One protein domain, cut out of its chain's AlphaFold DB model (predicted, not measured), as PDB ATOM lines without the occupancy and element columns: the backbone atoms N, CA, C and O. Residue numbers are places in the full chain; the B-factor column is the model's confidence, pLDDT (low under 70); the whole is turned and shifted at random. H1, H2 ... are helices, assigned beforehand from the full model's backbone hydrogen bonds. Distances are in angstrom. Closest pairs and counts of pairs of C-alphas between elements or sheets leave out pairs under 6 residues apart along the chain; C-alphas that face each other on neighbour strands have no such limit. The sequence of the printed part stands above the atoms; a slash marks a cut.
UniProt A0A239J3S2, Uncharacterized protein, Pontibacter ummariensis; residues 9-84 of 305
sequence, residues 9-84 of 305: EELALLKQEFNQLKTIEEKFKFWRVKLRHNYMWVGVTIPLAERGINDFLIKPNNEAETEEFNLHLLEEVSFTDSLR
ATOM      1  N   GLU A   9     141.606 127.952 125.899       86.19
ATOM      2  CA  GLU A   9     140.267 127.851 126.496       86.19
ATOM      3  C   GLU A   9     139.920 129.092 127.331       86.19
ATOM      4  O   GLU A   9     138.852 129.685 127.159       86.19
ATOM      5  N   GLU A  10     140.839 129.546 128.187       86.00
ATOM      6  CA  GLU A  10     140.670 130.780 128.961       86.00
ATOM      7  C   GLU A  10     140.572 132.010 128.050       86.00
ATOM      8  O   GLU A  10     139.763 132.908 128.292       86.00
ATOM      9  N   LEU A  11     141.359 132.046 126.972       84.56
ATOM     10  CA  LEU A  11     141.325 133.131 125.998       84.56
ATOM     11  C   LEU A  11     139.973 133.188 125.269       84.56
ATOM     12  O   LEU A  11     139.427 134.277 125.075       84.56
ATOM     13  N   ALA A  12     139.410 132.033 124.902       86.44
ATOM     14  CA  ALA A  12     138.092 131.944 124.278       86.44
ATOM     15  C   ALA A  12     136.976 132.441 125.212       86.44
ATOM     16  O   ALA A  12     136.107 133.201 124.772       86.44
ATOM     17  N   LEU A  13     137.033 132.085 126.501       89.81
ATOM     18  CA  LEU A  13     136.093 132.574 127.516       89.81
ATOM     19  C   LEU A  13     136.192 134.093 127.695       89.81
ATOM     20  O   LEU A  13     135.179 134.789 127.630       89.81
ATOM     21  N   LEU A  14     137.408 134.631 127.832       90.44
ATOM     22  CA  LEU A  14     137.629 136.076 127.944       90.44
ATOM     23  C   LEU A  14     137.112 136.828 126.712       90.44
ATOM     24  O   LEU A  14     136.514 137.895 126.844       90.44
ATOM     25  N   LYS A  15     137.309 136.273 125.511       89.12
ATOM     26  CA  LYS A  15     136.789 136.848 124.265       89.12
ATOM     27  C   LYS A  15     135.262 136.868 124.243       89.12
ATOM     28  O   LYS A  15     134.669 137.862 123.824       89.12
ATOM     29  N   GLN A  16     134.619 135.793 124.694       91.75
ATOM     30  CA  GLN A  16     133.163 135.737 124.796       91.75
ATOM     31  C   GLN A  16     132.633 136.778 125.787       91.75
ATOM     32  O   GLN A  16     131.704 137.505 125.442       91.75
ATOM     33  N   GLU A  17     133.246 136.892 126.971       93.75
ATOM     34  CA  GLU A  17     132.897 137.914 127.964       93.75
ATOM     35  C   GLU A  17     133.048 139.328 127.386       93.75
ATOM     36  O   GLU A  17     132.129 140.137 127.492       93.75
ATOM     37  N   PHE A  18     134.171 139.620 126.724       93.06
ATOM     38  CA  PHE A  18     134.435 140.939 126.143       93.06
ATOM     39  C   PHE A  18     133.412 141.331 125.069       93.06
ATOM     40  O   PHE A  18     132.944 142.469 125.038       93.06
ATOM     41  N   ASN A  19     133.018 140.382 124.215       90.62
ATOM     42  CA  ASN A  19     132.039 140.617 123.150       90.62
ATOM     43  C   ASN A  19     130.613 140.867 123.671       90.62
ATOM     44  O   ASN A  19     129.784 141.388 122.927       90.62
ATOM     45  N   GLN A  20     130.315 140.502 124.921       94.62
ATOM     46  CA  GLN A  20     129.017 140.762 125.554       94.62
ATOM     47  C   GLN A  20     128.915 142.169 126.164       94.62
ATOM     48  O   GLN A  20     127.809 142.610 126.485       94.62
ATOM     49  N   LEU A  21     130.038 142.881 126.312       95.06
ATOM     50  CA  LEU A  21     130.079 144.231 126.875       95.06
ATOM     51  C   LEU A  21     129.489 145.245 125.894       95.06
ATOM     52  O   LEU A  21     129.839 145.260 124.707       95.06
ATOM     53  N   LYS A  22     128.611 146.119 126.394       92.44
ATOM     54  CA  LYS A  22     127.820 147.025 125.551       92.44
ATOM     55  C   LYS A  22     128.432 148.413 125.454       92.44
ATOM     56  O   LYS A  22     128.381 149.011 124.387       92.44
ATOM     57  N   THR A  23     129.018 148.904 126.539       93.56
ATOM     58  CA  THR A  23     129.535 150.277 126.629       93.56
ATOM     59  C   THR A  23     131.048 150.340 126.420       93.56
ATOM     60  O   THR A  23     131.753 149.328 126.534       93.56
ATOM     61  N   ILE A  24     131.563 151.529 126.091       92.69
ATOM     62  CA  ILE A  24     133.007 151.761 125.986       92.69
ATOM     63  C   ILE A  24     133.641 151.671 127.380       92.69
ATOM     64  O   ILE A  24     134.626 150.945 127.539       92.69
ATOM     65  N   GLU A  25     133.038 152.295 128.398       92.81
ATOM     66  CA  GLU A  25     133.482 152.201 129.796       92.81
ATOM     67  C   GLU A  25     133.663 150.744 130.272       92.81
ATOM     68  O   GLU A  25     134.715 150.385 130.814       92.81
ATOM     69  N   GLU A  26     132.675 149.869 130.034       94.31
ATOM     70  CA  GLU A  26     132.754 148.448 130.404       94.31
ATOM     71  C   GLU A  26     133.950 147.755 129.749       94.31
ATOM     72  O   GLU A  26     134.642 146.962 130.394       94.31
ATOM     73  N   LYS A  27     134.229 148.072 128.481       93.12
ATOM     74  CA  LYS A  27     135.354 147.494 127.741       93.12
ATOM     75  C   LYS A  27     136.697 147.987 128.280       93.12
ATOM     76  O   LYS A  27     137.590 147.165 128.489       93.12
ATOM     77  N   PHE A  28     136.840 149.274 128.601       91.38
ATOM     78  CA  PHE A  28     138.033 149.789 129.294       91.38
ATOM     79  C   PHE A  28     138.203 149.160 130.683       91.38
ATOM     80  O   PHE A  28     139.306 148.785 131.089       91.38
ATOM     81  N   LYS A  29     137.110 148.979 131.429       91.38
ATOM     82  CA  LYS A  29     137.128 148.290 132.725       91.38
ATOM     83  C   LYS A  29     137.546 146.828 132.586       91.38
ATOM     84  O   LYS A  29     138.316 146.349 133.416       91.38
ATOM     85  N   PHE A  30     137.098 146.131 131.545       93.00
ATOM     86  CA  PHE A  30     137.513 144.758 131.263       93.00
ATOM     87  C   PHE A  30     139.024 144.663 131.047       93.00
ATOM     88  O   PHE A  30     139.677 143.826 131.671       93.00
ATOM     89  N   TRP A  31     139.598 145.573 130.257       88.94
ATOM     90  CA  TRP A  31     141.049 145.666 130.091       88.94
ATOM     91  C   TRP A  31     141.768 145.825 131.436       88.94
ATOM     92  O   TRP A  31     142.628 145.009 131.781       88.94
ATOM     93  N   ARG A  32     141.342 146.795 132.254       86.94
ATOM     94  CA  ARG A  32     141.970 147.075 133.556       86.94
ATOM     95  C   ARG A  32     141.830 145.930 134.560       86.94
ATOM     96  O   ARG A  32     142.784 145.616 135.264       86.94
ATOM     97  N   VAL A  33     140.651 145.317 134.650       88.25
ATOM     98  CA  VAL A  33     140.307 144.376 135.731       88.25
ATOM     99  C   VAL A  33     140.568 142.926 135.337       88.25
ATOM    100  O   VAL A  33     141.194 142.186 136.095       88.25
ATOM    101  N   LYS A  34     140.081 142.507 134.164       88.44
ATOM    102  CA  LYS A  34     140.150 141.113 133.705       88.44
ATOM    103  C   LYS A  34     141.474 140.832 133.016       88.44
ATOM    104  O   LYS A  34     142.144 139.868 133.373       88.44
ATOM    105  N   LEU A  35     141.881 141.708 132.097       84.75
ATOM    106  CA  LEU A  35     143.154 141.556 131.390       84.75
ATOM    107  C   LEU A  35     144.342 142.106 132.191       84.75
ATOM    108  O   LEU A  35     145.480 141.833 131.834       84.75
ATOM    109  N   ARG A  36     144.093 142.845 133.284       84.75
ATOM    110  CA  ARG A  36     145.123 143.461 134.150       84.75
ATOM    111  C   ARG A  36     146.120 144.317 133.367       84.75
ATOM    112  O   ARG A  36     147.300 144.412 133.708       84.75
ATOM    113  N   HIS A  37     145.619 144.955 132.318       80.94
ATOM    114  CA  HIS A  37     146.388 145.784 131.416       80.94
ATOM    115  C   HIS A  37     145.644 147.084 131.129       80.94
ATOM    116  O   HIS A  37     144.421 147.137 131.113       80.94
ATOM    117  N   ASN A  38     146.400 148.145 130.893       78.81
ATOM    118  CA  ASN A  38     145.846 149.428 130.490       78.81
ATOM    119  C   ASN A  38     145.717 149.444 128.956       78.81
ATOM    120  O   ASN A  38     146.651 149.031 128.251       78.81
ATOM    121  N   TYR A  39     144.548 149.848 128.452       81.38
ATOM    122  CA  TYR A  39     144.206 149.718 127.035       81.38
ATOM    123  C   TYR A  39     145.151 150.539 126.151       81.38
ATOM    124  O   TYR A  39     145.590 150.054 125.105       81.38
ATOM    125  N   MET A  40     145.567 151.720 126.614       75.31
ATOM    126  CA  MET A  40     146.514 152.591 125.911       75.31
ATOM    127  C   MET A  40     147.849 151.901 125.566       75.31
ATOM    128  O   MET A  40     148.413 152.154 124.501       75.31
ATOM    129  N   TRP A  41     148.345 150.992 126.411       68.88
ATOM    130  CA  TRP A  41     149.671 150.379 126.229       68.88
ATOM    131  C   TRP A  41     149.693 149.175 125.292       68.88
ATOM    132  O   TRP A  41     150.722 148.892 124.677       68.88
ATOM    133  N   VAL A  42     148.593 148.428 125.236       67.75
ATOM    134  CA  VAL A  42     148.572 147.095 124.618       67.75
ATOM    135  C   VAL A  42     147.339 146.823 123.760       67.75
ATOM    136  O   VAL A  42     147.379 145.916 122.933       67.75
ATOM    137  N   GLY A  43     146.280 147.623 123.892       60.44
ATOM    138  CA  GLY A  43     145.053 147.497 123.106       60.44
ATOM    139  C   GLY A  43     145.172 148.017 121.672       60.44
ATOM    140  O   GLY A  43     144.511 147.505 120.774       60.44
ATOM    141  N   VAL A  44     146.048 148.995 121.417       60.09
ATOM    142  CA  VAL A  44     146.167 149.632 120.088       60.09
ATOM    143  C   VAL A  44     147.326 149.061 119.256       60.09
ATOM    144  O   VAL A  44     147.297 149.120 118.031       60.09
ATOM    145  N   THR A  45     148.355 148.499 119.897       52.53
ATOM    146  CA  THR A  45     149.675 148.270 119.274       52.53
ATOM    147  C   THR A  45     150.174 146.830 119.290       52.53
ATOM    148  O   THR A  45     151.197 146.557 118.664       52.53
ATOM    149  N   ILE A  46     149.498 145.893 119.960       48.12
ATOM    150  CA  ILE A  46     149.947 144.497 119.982       48.12
ATOM    151  C   ILE A  46     149.054 143.647 119.076       48.12
ATOM    152  O   ILE A  46     147.921 143.347 119.455       48.12
ATOM    153  N   PRO A  47     149.546 143.186 117.909       45.78
ATOM    154  CA  PRO A  47     149.043 141.942 117.356       45.78
ATOM    155  C   PRO A  47     149.295 140.859 118.408       45.78
ATOM    156  O   PRO A  47     150.440 140.545 118.743       45.78
ATOM    157  N   LEU A  48     148.217 140.339 118.991       47.41
ATOM    158  CA  LEU A  48     148.286 139.154 119.836       47.41
ATOM    159  C   LEU A  48     148.928 138.045 118.995       47.41
ATOM    160  O   LEU A  48     148.629 137.932 117.806       47.41
ATOM    161  N   ALA A  49     149.889 137.342 119.591       46.34
ATOM    162  CA  ALA A  49     150.851 136.441 118.954       46.34
ATOM    163  C   ALA A  49     150.368 135.723 117.672       46.34
ATOM    164  O   ALA A  49     149.246 135.231 117.598       46.34
ATOM    165  N   GLU A  50     151.268 135.639 116.684       45.47
ATOM    166  CA  GLU A  50     151.216 134.840 115.440       45.47
ATOM    167  C   GLU A  50     150.047 135.076 114.459       45.47
ATOM    168  O   GLU A  50     150.218 134.830 113.267       45.47
ATOM    169  N   ARG A  51     148.898 135.620 114.886       47.94
ATOM    170  CA  ARG A  51     147.696 135.788 114.040       47.94
ATOM    171  C   ARG A  51     147.419 137.216 113.572       47.94
ATOM    172  O   ARG A  51     146.552 137.410 112.728       47.94
ATOM    173  N   GLY A  52     148.132 138.218 114.089       54.31
ATOM    174  CA  GLY A  52     148.038 139.596 113.589       54.31
ATOM    175  C   GLY A  52     146.748 140.355 113.943       54.31
ATOM    176  O   GLY A  52     146.550 141.454 113.432       54.31
ATOM    177  N   ILE A  53     145.875 139.810 114.801       59.97
ATOM    178  CA  ILE A  53     144.568 140.403 115.139       59.97
ATOM    179  C   ILE A  53     144.458 140.588 116.657       59.97
ATOM    180  O   ILE A  53     144.691 139.654 117.421       59.97
ATOM    181  N   ASN A  54     144.095 141.797 117.104       72.94
ATOM    182  CA  ASN A  54     143.717 142.041 118.496       72.94
ATOM    183  C   ASN A  54     142.220 141.754 118.689       72.94
ATOM    184  O   ASN A  54     141.370 142.549 118.286       72.94
ATOM    185  N   ASP A  55     141.914 140.627 119.327       76.81
ATOM    186  CA  ASP A  55     140.548 140.174 119.614       76.81
ATOM    187  C   ASP A  55     139.811 141.021 120.666       76.81
ATOM    188  O   ASP A  55     138.591 140.924 120.781       76.81
ATOM    189  N   PHE A  56     140.529 141.876 121.399       84.94
ATOM    190  CA  PHE A  56     139.991 142.750 122.446       84.94
ATOM    191  C   PHE A  56     139.987 144.230 122.026       84.94
ATOM    192  O   PHE A  56     140.006 145.132 122.869       84.94
ATOM    193  N   LEU A  57     139.999 144.502 120.715       86.12
ATOM    194  CA  LEU A  57     139.963 145.860 120.174       86.12
ATOM    195  C   LEU A  57     138.606 146.522 120.458       86.12
ATOM    196  O   LEU A  57     137.554 146.020 120.060       86.12
ATOM    197  N   ILE A  58     138.634 147.689 121.100       88.00
ATOM    198  CA  ILE A  58     137.446 148.513 121.326       88.00
ATOM    199  C   ILE A  58     137.153 149.284 120.037       88.00
ATOM    200  O   ILE A  58     137.975 150.078 119.582       88.00
ATOM    201  N   LYS A  59     135.982 149.032 119.445       86.06
ATOM    202  CA  LYS A  59     135.491 149.722 118.247       86.06
ATOM    203  C   LYS A  59     134.274 150.575 118.618       86.06
ATOM    204  O   LYS A  59     133.243 149.979 118.939       86.06
ATOM    205  N   PRO A  60     134.383 151.914 118.614       88.00
ATOM    206  CA  PRO A  60     133.219 152.777 118.747       88.00
ATOM    207  C   PRO A  60     132.359 152.705 117.479       88.00
ATOM    208  O   PRO A  60     132.884 152.598 116.370       88.00
ATOM    209  N   ASN A  61     131.037 152.743 117.642       87.62
ATOM    210  CA  ASN A  61     130.071 152.567 116.550       87.62
ATOM    211  C   ASN A  61     129.418 153.880 116.095       87.62
ATOM    212  O   ASN A  61     128.748 153.912 115.066       87.62
ATOM    213  N   ASN A  62     129.571 154.952 116.871       88.19
ATOM    214  CA  ASN A  62     128.982 156.262 116.609       88.19
ATOM    215  C   ASN A  62     129.869 157.383 117.184       88.19
ATOM    216  O   ASN A  62     130.892 157.119 117.820       88.19
ATOM    217  N   GLU A  63     129.487 158.637 116.942       87.19
ATOM    218  CA  GLU A  63     130.260 159.808 117.379       87.19
ATOM    219  C   GLU A  63     130.363 159.926 118.906       87.19
ATOM    220  O   GLU A  63     131.426 160.276 119.414       87.19
ATOM    221  N   ALA A  64     129.296 159.590 119.640       87.25
ATOM    222  CA  ALA A  64     129.289 159.643 121.101       87.25
ATOM    223  C   ALA A  64     130.238 158.595 121.702       87.25
ATOM    224  O   ALA A  64     131.065 158.922 122.545       87.25
ATOM    225  N   GLU A  65     130.200 157.359 121.195       89.00
ATOM    226  CA  GLU A  65     131.144 156.305 121.588       89.00
ATOM    227  C   GLU A  65     132.584 156.645 121.181       89.00
ATOM    228  O   GLU A  65     133.528 156.240 121.855       89.00
ATOM    229  N   THR A  66     132.780 157.379 120.081       86.06
ATOM    230  CA  THR A  66     134.116 157.814 119.638       86.06
ATOM    231  C   THR A  66     134.693 158.869 120.578       86.06
ATOM    232  O   THR A  66     135.869 158.794 120.935       86.06
ATOM    233  N   GLU A  67     133.866 159.817 121.016       84.94
ATOM    234  CA  GLU A  67     134.231 160.802 122.032       84.94
ATOM    235  C   GLU A  67     134.530 160.131 123.375       84.94
ATOM    236  O   GLU A  67     135.613 160.339 123.920       84.94
ATOM    237  N   GLU A  68     133.640 159.256 123.855       87.94
ATOM    238  CA  GLU A  68     133.823 158.477 125.090       87.94
ATOM    239  C   GLU A  68     135.121 157.653 125.048       87.94
ATOM    240  O   GLU A  68     135.911 157.655 125.991       87.94
ATOM    241  N   PHE A  69     135.400 157.005 123.915       88.50
ATOM    242  CA  PHE A  69     136.633 156.255 123.694       88.50
ATOM    243  C   PHE A  69     137.887 157.131 123.787       88.50
ATOM    244  O   PHE A  69     138.852 156.763 124.460       88.50
ATOM    245  N   ASN A  70     137.886 158.285 123.119       84.75
ATOM    246  CA  ASN A  70     139.019 159.207 123.127       84.75
ATOM    247  C   ASN A  70     139.231 159.834 124.521       84.75
ATOM    248  O   ASN A  70     140.379 159.997 124.938       84.75
ATOM    249  N   LEU A  71     138.155 160.127 125.263       84.62
ATOM    250  CA  LEU A  71     138.219 160.620 126.643       84.62
ATOM    251  C   LEU A  71     138.809 159.572 127.593       84.62
ATOM    252  O   LEU A  71     139.767 159.871 128.303       84.62
ATOM    253  N   HIS A  72     138.333 158.326 127.549       86.12
ATOM    254  CA  HIS A  72     138.901 157.256 128.372       86.12
ATOM    255  C   HIS A  72     140.364 156.953 128.030       86.12
ATOM    256  O   HIS A  72     141.161 156.685 128.931       86.12
ATOM    257  N   LEU A  73     140.750 157.050 126.751       81.62
ATOM    258  CA  LEU A  73     142.159 156.967 126.366       81.62
ATOM    259  C   LEU A  73     142.998 158.053 127.047       81.62
ATOM    260  O   LEU A  73     144.082 157.725 127.517       81.62
ATOM    261  N   LEU A  74     142.521 159.306 127.109       77.81
ATOM    262  CA  LEU A  74     143.202 160.428 127.776       77.81
ATOM    263  C   LEU A  74     143.274 160.249 129.303       77.81
ATOM    264  O   LEU A  74     144.325 160.484 129.906       77.81
ATOM    265  N   GLU A  75     142.190 159.786 129.927       78.75
ATOM    266  CA  GLU A  75     142.139 159.490 131.366       78.75
ATOM    267  C   GLU A  75     143.167 158.428 131.762       78.75
ATOM    268  O   GLU A  75     143.908 158.603 132.736       78.75
ATOM    269  N   GLU A  76     143.269 157.346 130.985       75.56
ATOM    270  CA  GLU A  76     144.258 156.295 131.217       75.56
ATOM    271  C   GLU A  76     145.698 156.832 131.204       75.56
ATOM    272  O   GLU A  76     146.541 156.293 131.929       75.56
ATOM    273  N   VAL A  77     145.975 157.911 130.458       68.12
ATOM    274  CA  VAL A  77     147.289 158.575 130.442       68.12
ATOM    275  C   VAL A  77     147.560 159.321 131.733       68.12
ATOM    276  O   VAL A  77     148.612 159.109 132.342       68.12
ATOM    277  N   SER A  78     146.599 160.141 132.173       61.41
ATOM    278  CA  SER A  78     146.709 160.929 133.404       61.41
ATOM    279  C   SER A  78     147.016 160.044 134.620       61.41
ATOM    280  O   SER A  78     147.860 160.379 135.453       61.41
ATOM    281  N   PHE A  79     146.426 158.844 134.654       52.47
ATOM    282  CA  PHE A  79     146.673 157.849 135.688       52.47
ATOM    283  C   PHE A  79     148.091 157.257 135.605       52.47
ATOM    284  O   PHE A  79     148.765 157.120 136.625       52.47
ATOM    285  N   THR A  80     148.599 156.939 134.408       53.03
ATOM    286  CA  THR A  80     149.931 156.319 134.251       53.03
ATOM    287  C   THR A  80     151.118 157.276 134.369       53.03
ATOM    288  O   THR A  80     152.150 156.870 134.910       53.03
ATOM    289  N   ASP A  81     150.994 158.530 133.926       51.31
ATOM    290  CA  ASP A  81     152.065 159.530 134.071       51.31
ATOM    291  C   ASP A  81     152.241 159.974 135.531       51.31
ATOM    292  O   ASP A  81     153.359 160.266 135.951       51.31
ATOM    293  N   SER A  82     151.179 159.911 136.344       44.25
ATOM    294  CA  SER A  82     151.267 160.142 137.795       44.25
ATOM    295  C   SER A  82     152.064 159.055 138.541       44.25
ATOM    296  O   SER A  82     152.688 159.328 139.566       44.25
ATOM    297  N   LEU A  83     152.095 157.827 138.004       37.09
ATOM    298  CA  LEU A  83     152.778 156.670 138.597       37.09
ATOM    299  C   LEU A  83     154.245 156.533 138.155       37.09
ATOM    300  O   LEU A  83     155.050 155.933 138.871       37.09
ATOM    301  N   ARG A  84     154.628 157.085 136.996       40.66
ATOM    302  CA  ARG A  84     156.032 157.140 136.558       40.66
ATOM    303  C   ARG A  84     156.674 158.424 137.079       40.66
ATOM    304  O   ARG A  84     156.677 159.448 136.405       40.66
TER     305      ARG A  84
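AT A GLANCE: This is residues 9 to 84 of the 305 residues of an uncharacterized protein of Pontibacter ummariensis (UniProt A0A239J3S2). Three helices, H1, H2 and H4, stand side by side in a loose row with H2 in the middle, and the short helix H3 and the long loop of residues 43 to 62 cover one side of the row. H1 runs opposite to H2 and has few contacts with it, while H4, the longest helix, packs on H2 and runs the same way. The printed part has 76 residues with four named helices, in the order H1, H2, H3, H4, and no named strand; its class is all helix. The whole is compact, with a radius of gyration of the C-alphas of 12.7 A and spans of 35 by 32 by 22 A.

IN THESE COORDINATES: Find C-alpha 9 at (140.267, 127.851, 126.496); there H1, residues 9 to 20, begins, and it runs 17.2 A to C-alpha 20. Past a tight link of 3 residues, look for C-alpha 24 at (133.007, 151.761, 125.986), where H2 begins; it holds residues 24 to 33 and is 14.2 A long. Another tight link, of 5 residues, leads to H3, residues 39 to 42, 5.6 A from first to last C-alpha. After a long link of 20 residues, H4 takes residues 63 to 83 and runs 31.1 A to C-alpha 83 at (152.778, 156.670, 138.597).

HOW THE PARTS SIT: Start at H1: it is close to H2 but not clearly touching, and the closest C-alphas, those of Phe 18 and Lys 27, are 6.8 A apart. These two helices run opposite ways at a shallow tilt of 27 degrees. H1 is apart from both H3 and H4. H2 only just touches H3, with 3 pairs of C-alphas within 8 A, the closest being those of Trp 31 and Tyr 39 at 6.0 A. H2 also touches H4, which meets it with residues 65 to 72 alone; look at the C-alphas of Ile 24 and Phe 69, the closest, 6.2 A apart. H2 and H4 run the same way at a shallow tilt of 30 degrees. Farther along H4, residues 73 to 77 alone touch H3, and the closest C-alphas, those of Met 40 and Leu 73, are 6.2 A apart. In H1 and H2 every O i to N i+4 pair is within hydrogen-bond range, in H4 15 of 17 are, and H3 is too short for such a pair.

THE WHOLE: The two C-alphas farthest apart are those of Glu 9 and Ser 82, at 35.9 A. The printed part has no cut. The link from H3 to H4 is long, and the C-alphas of its residues 43 to 62 lie 5 to 20 A from the mean of the C-alphas. In the B-factor column you will find a mean pLDDT of 77.6 for the printed part, with residues 41 to 53 and 77 to 84 under 70, where the model's confidence is low.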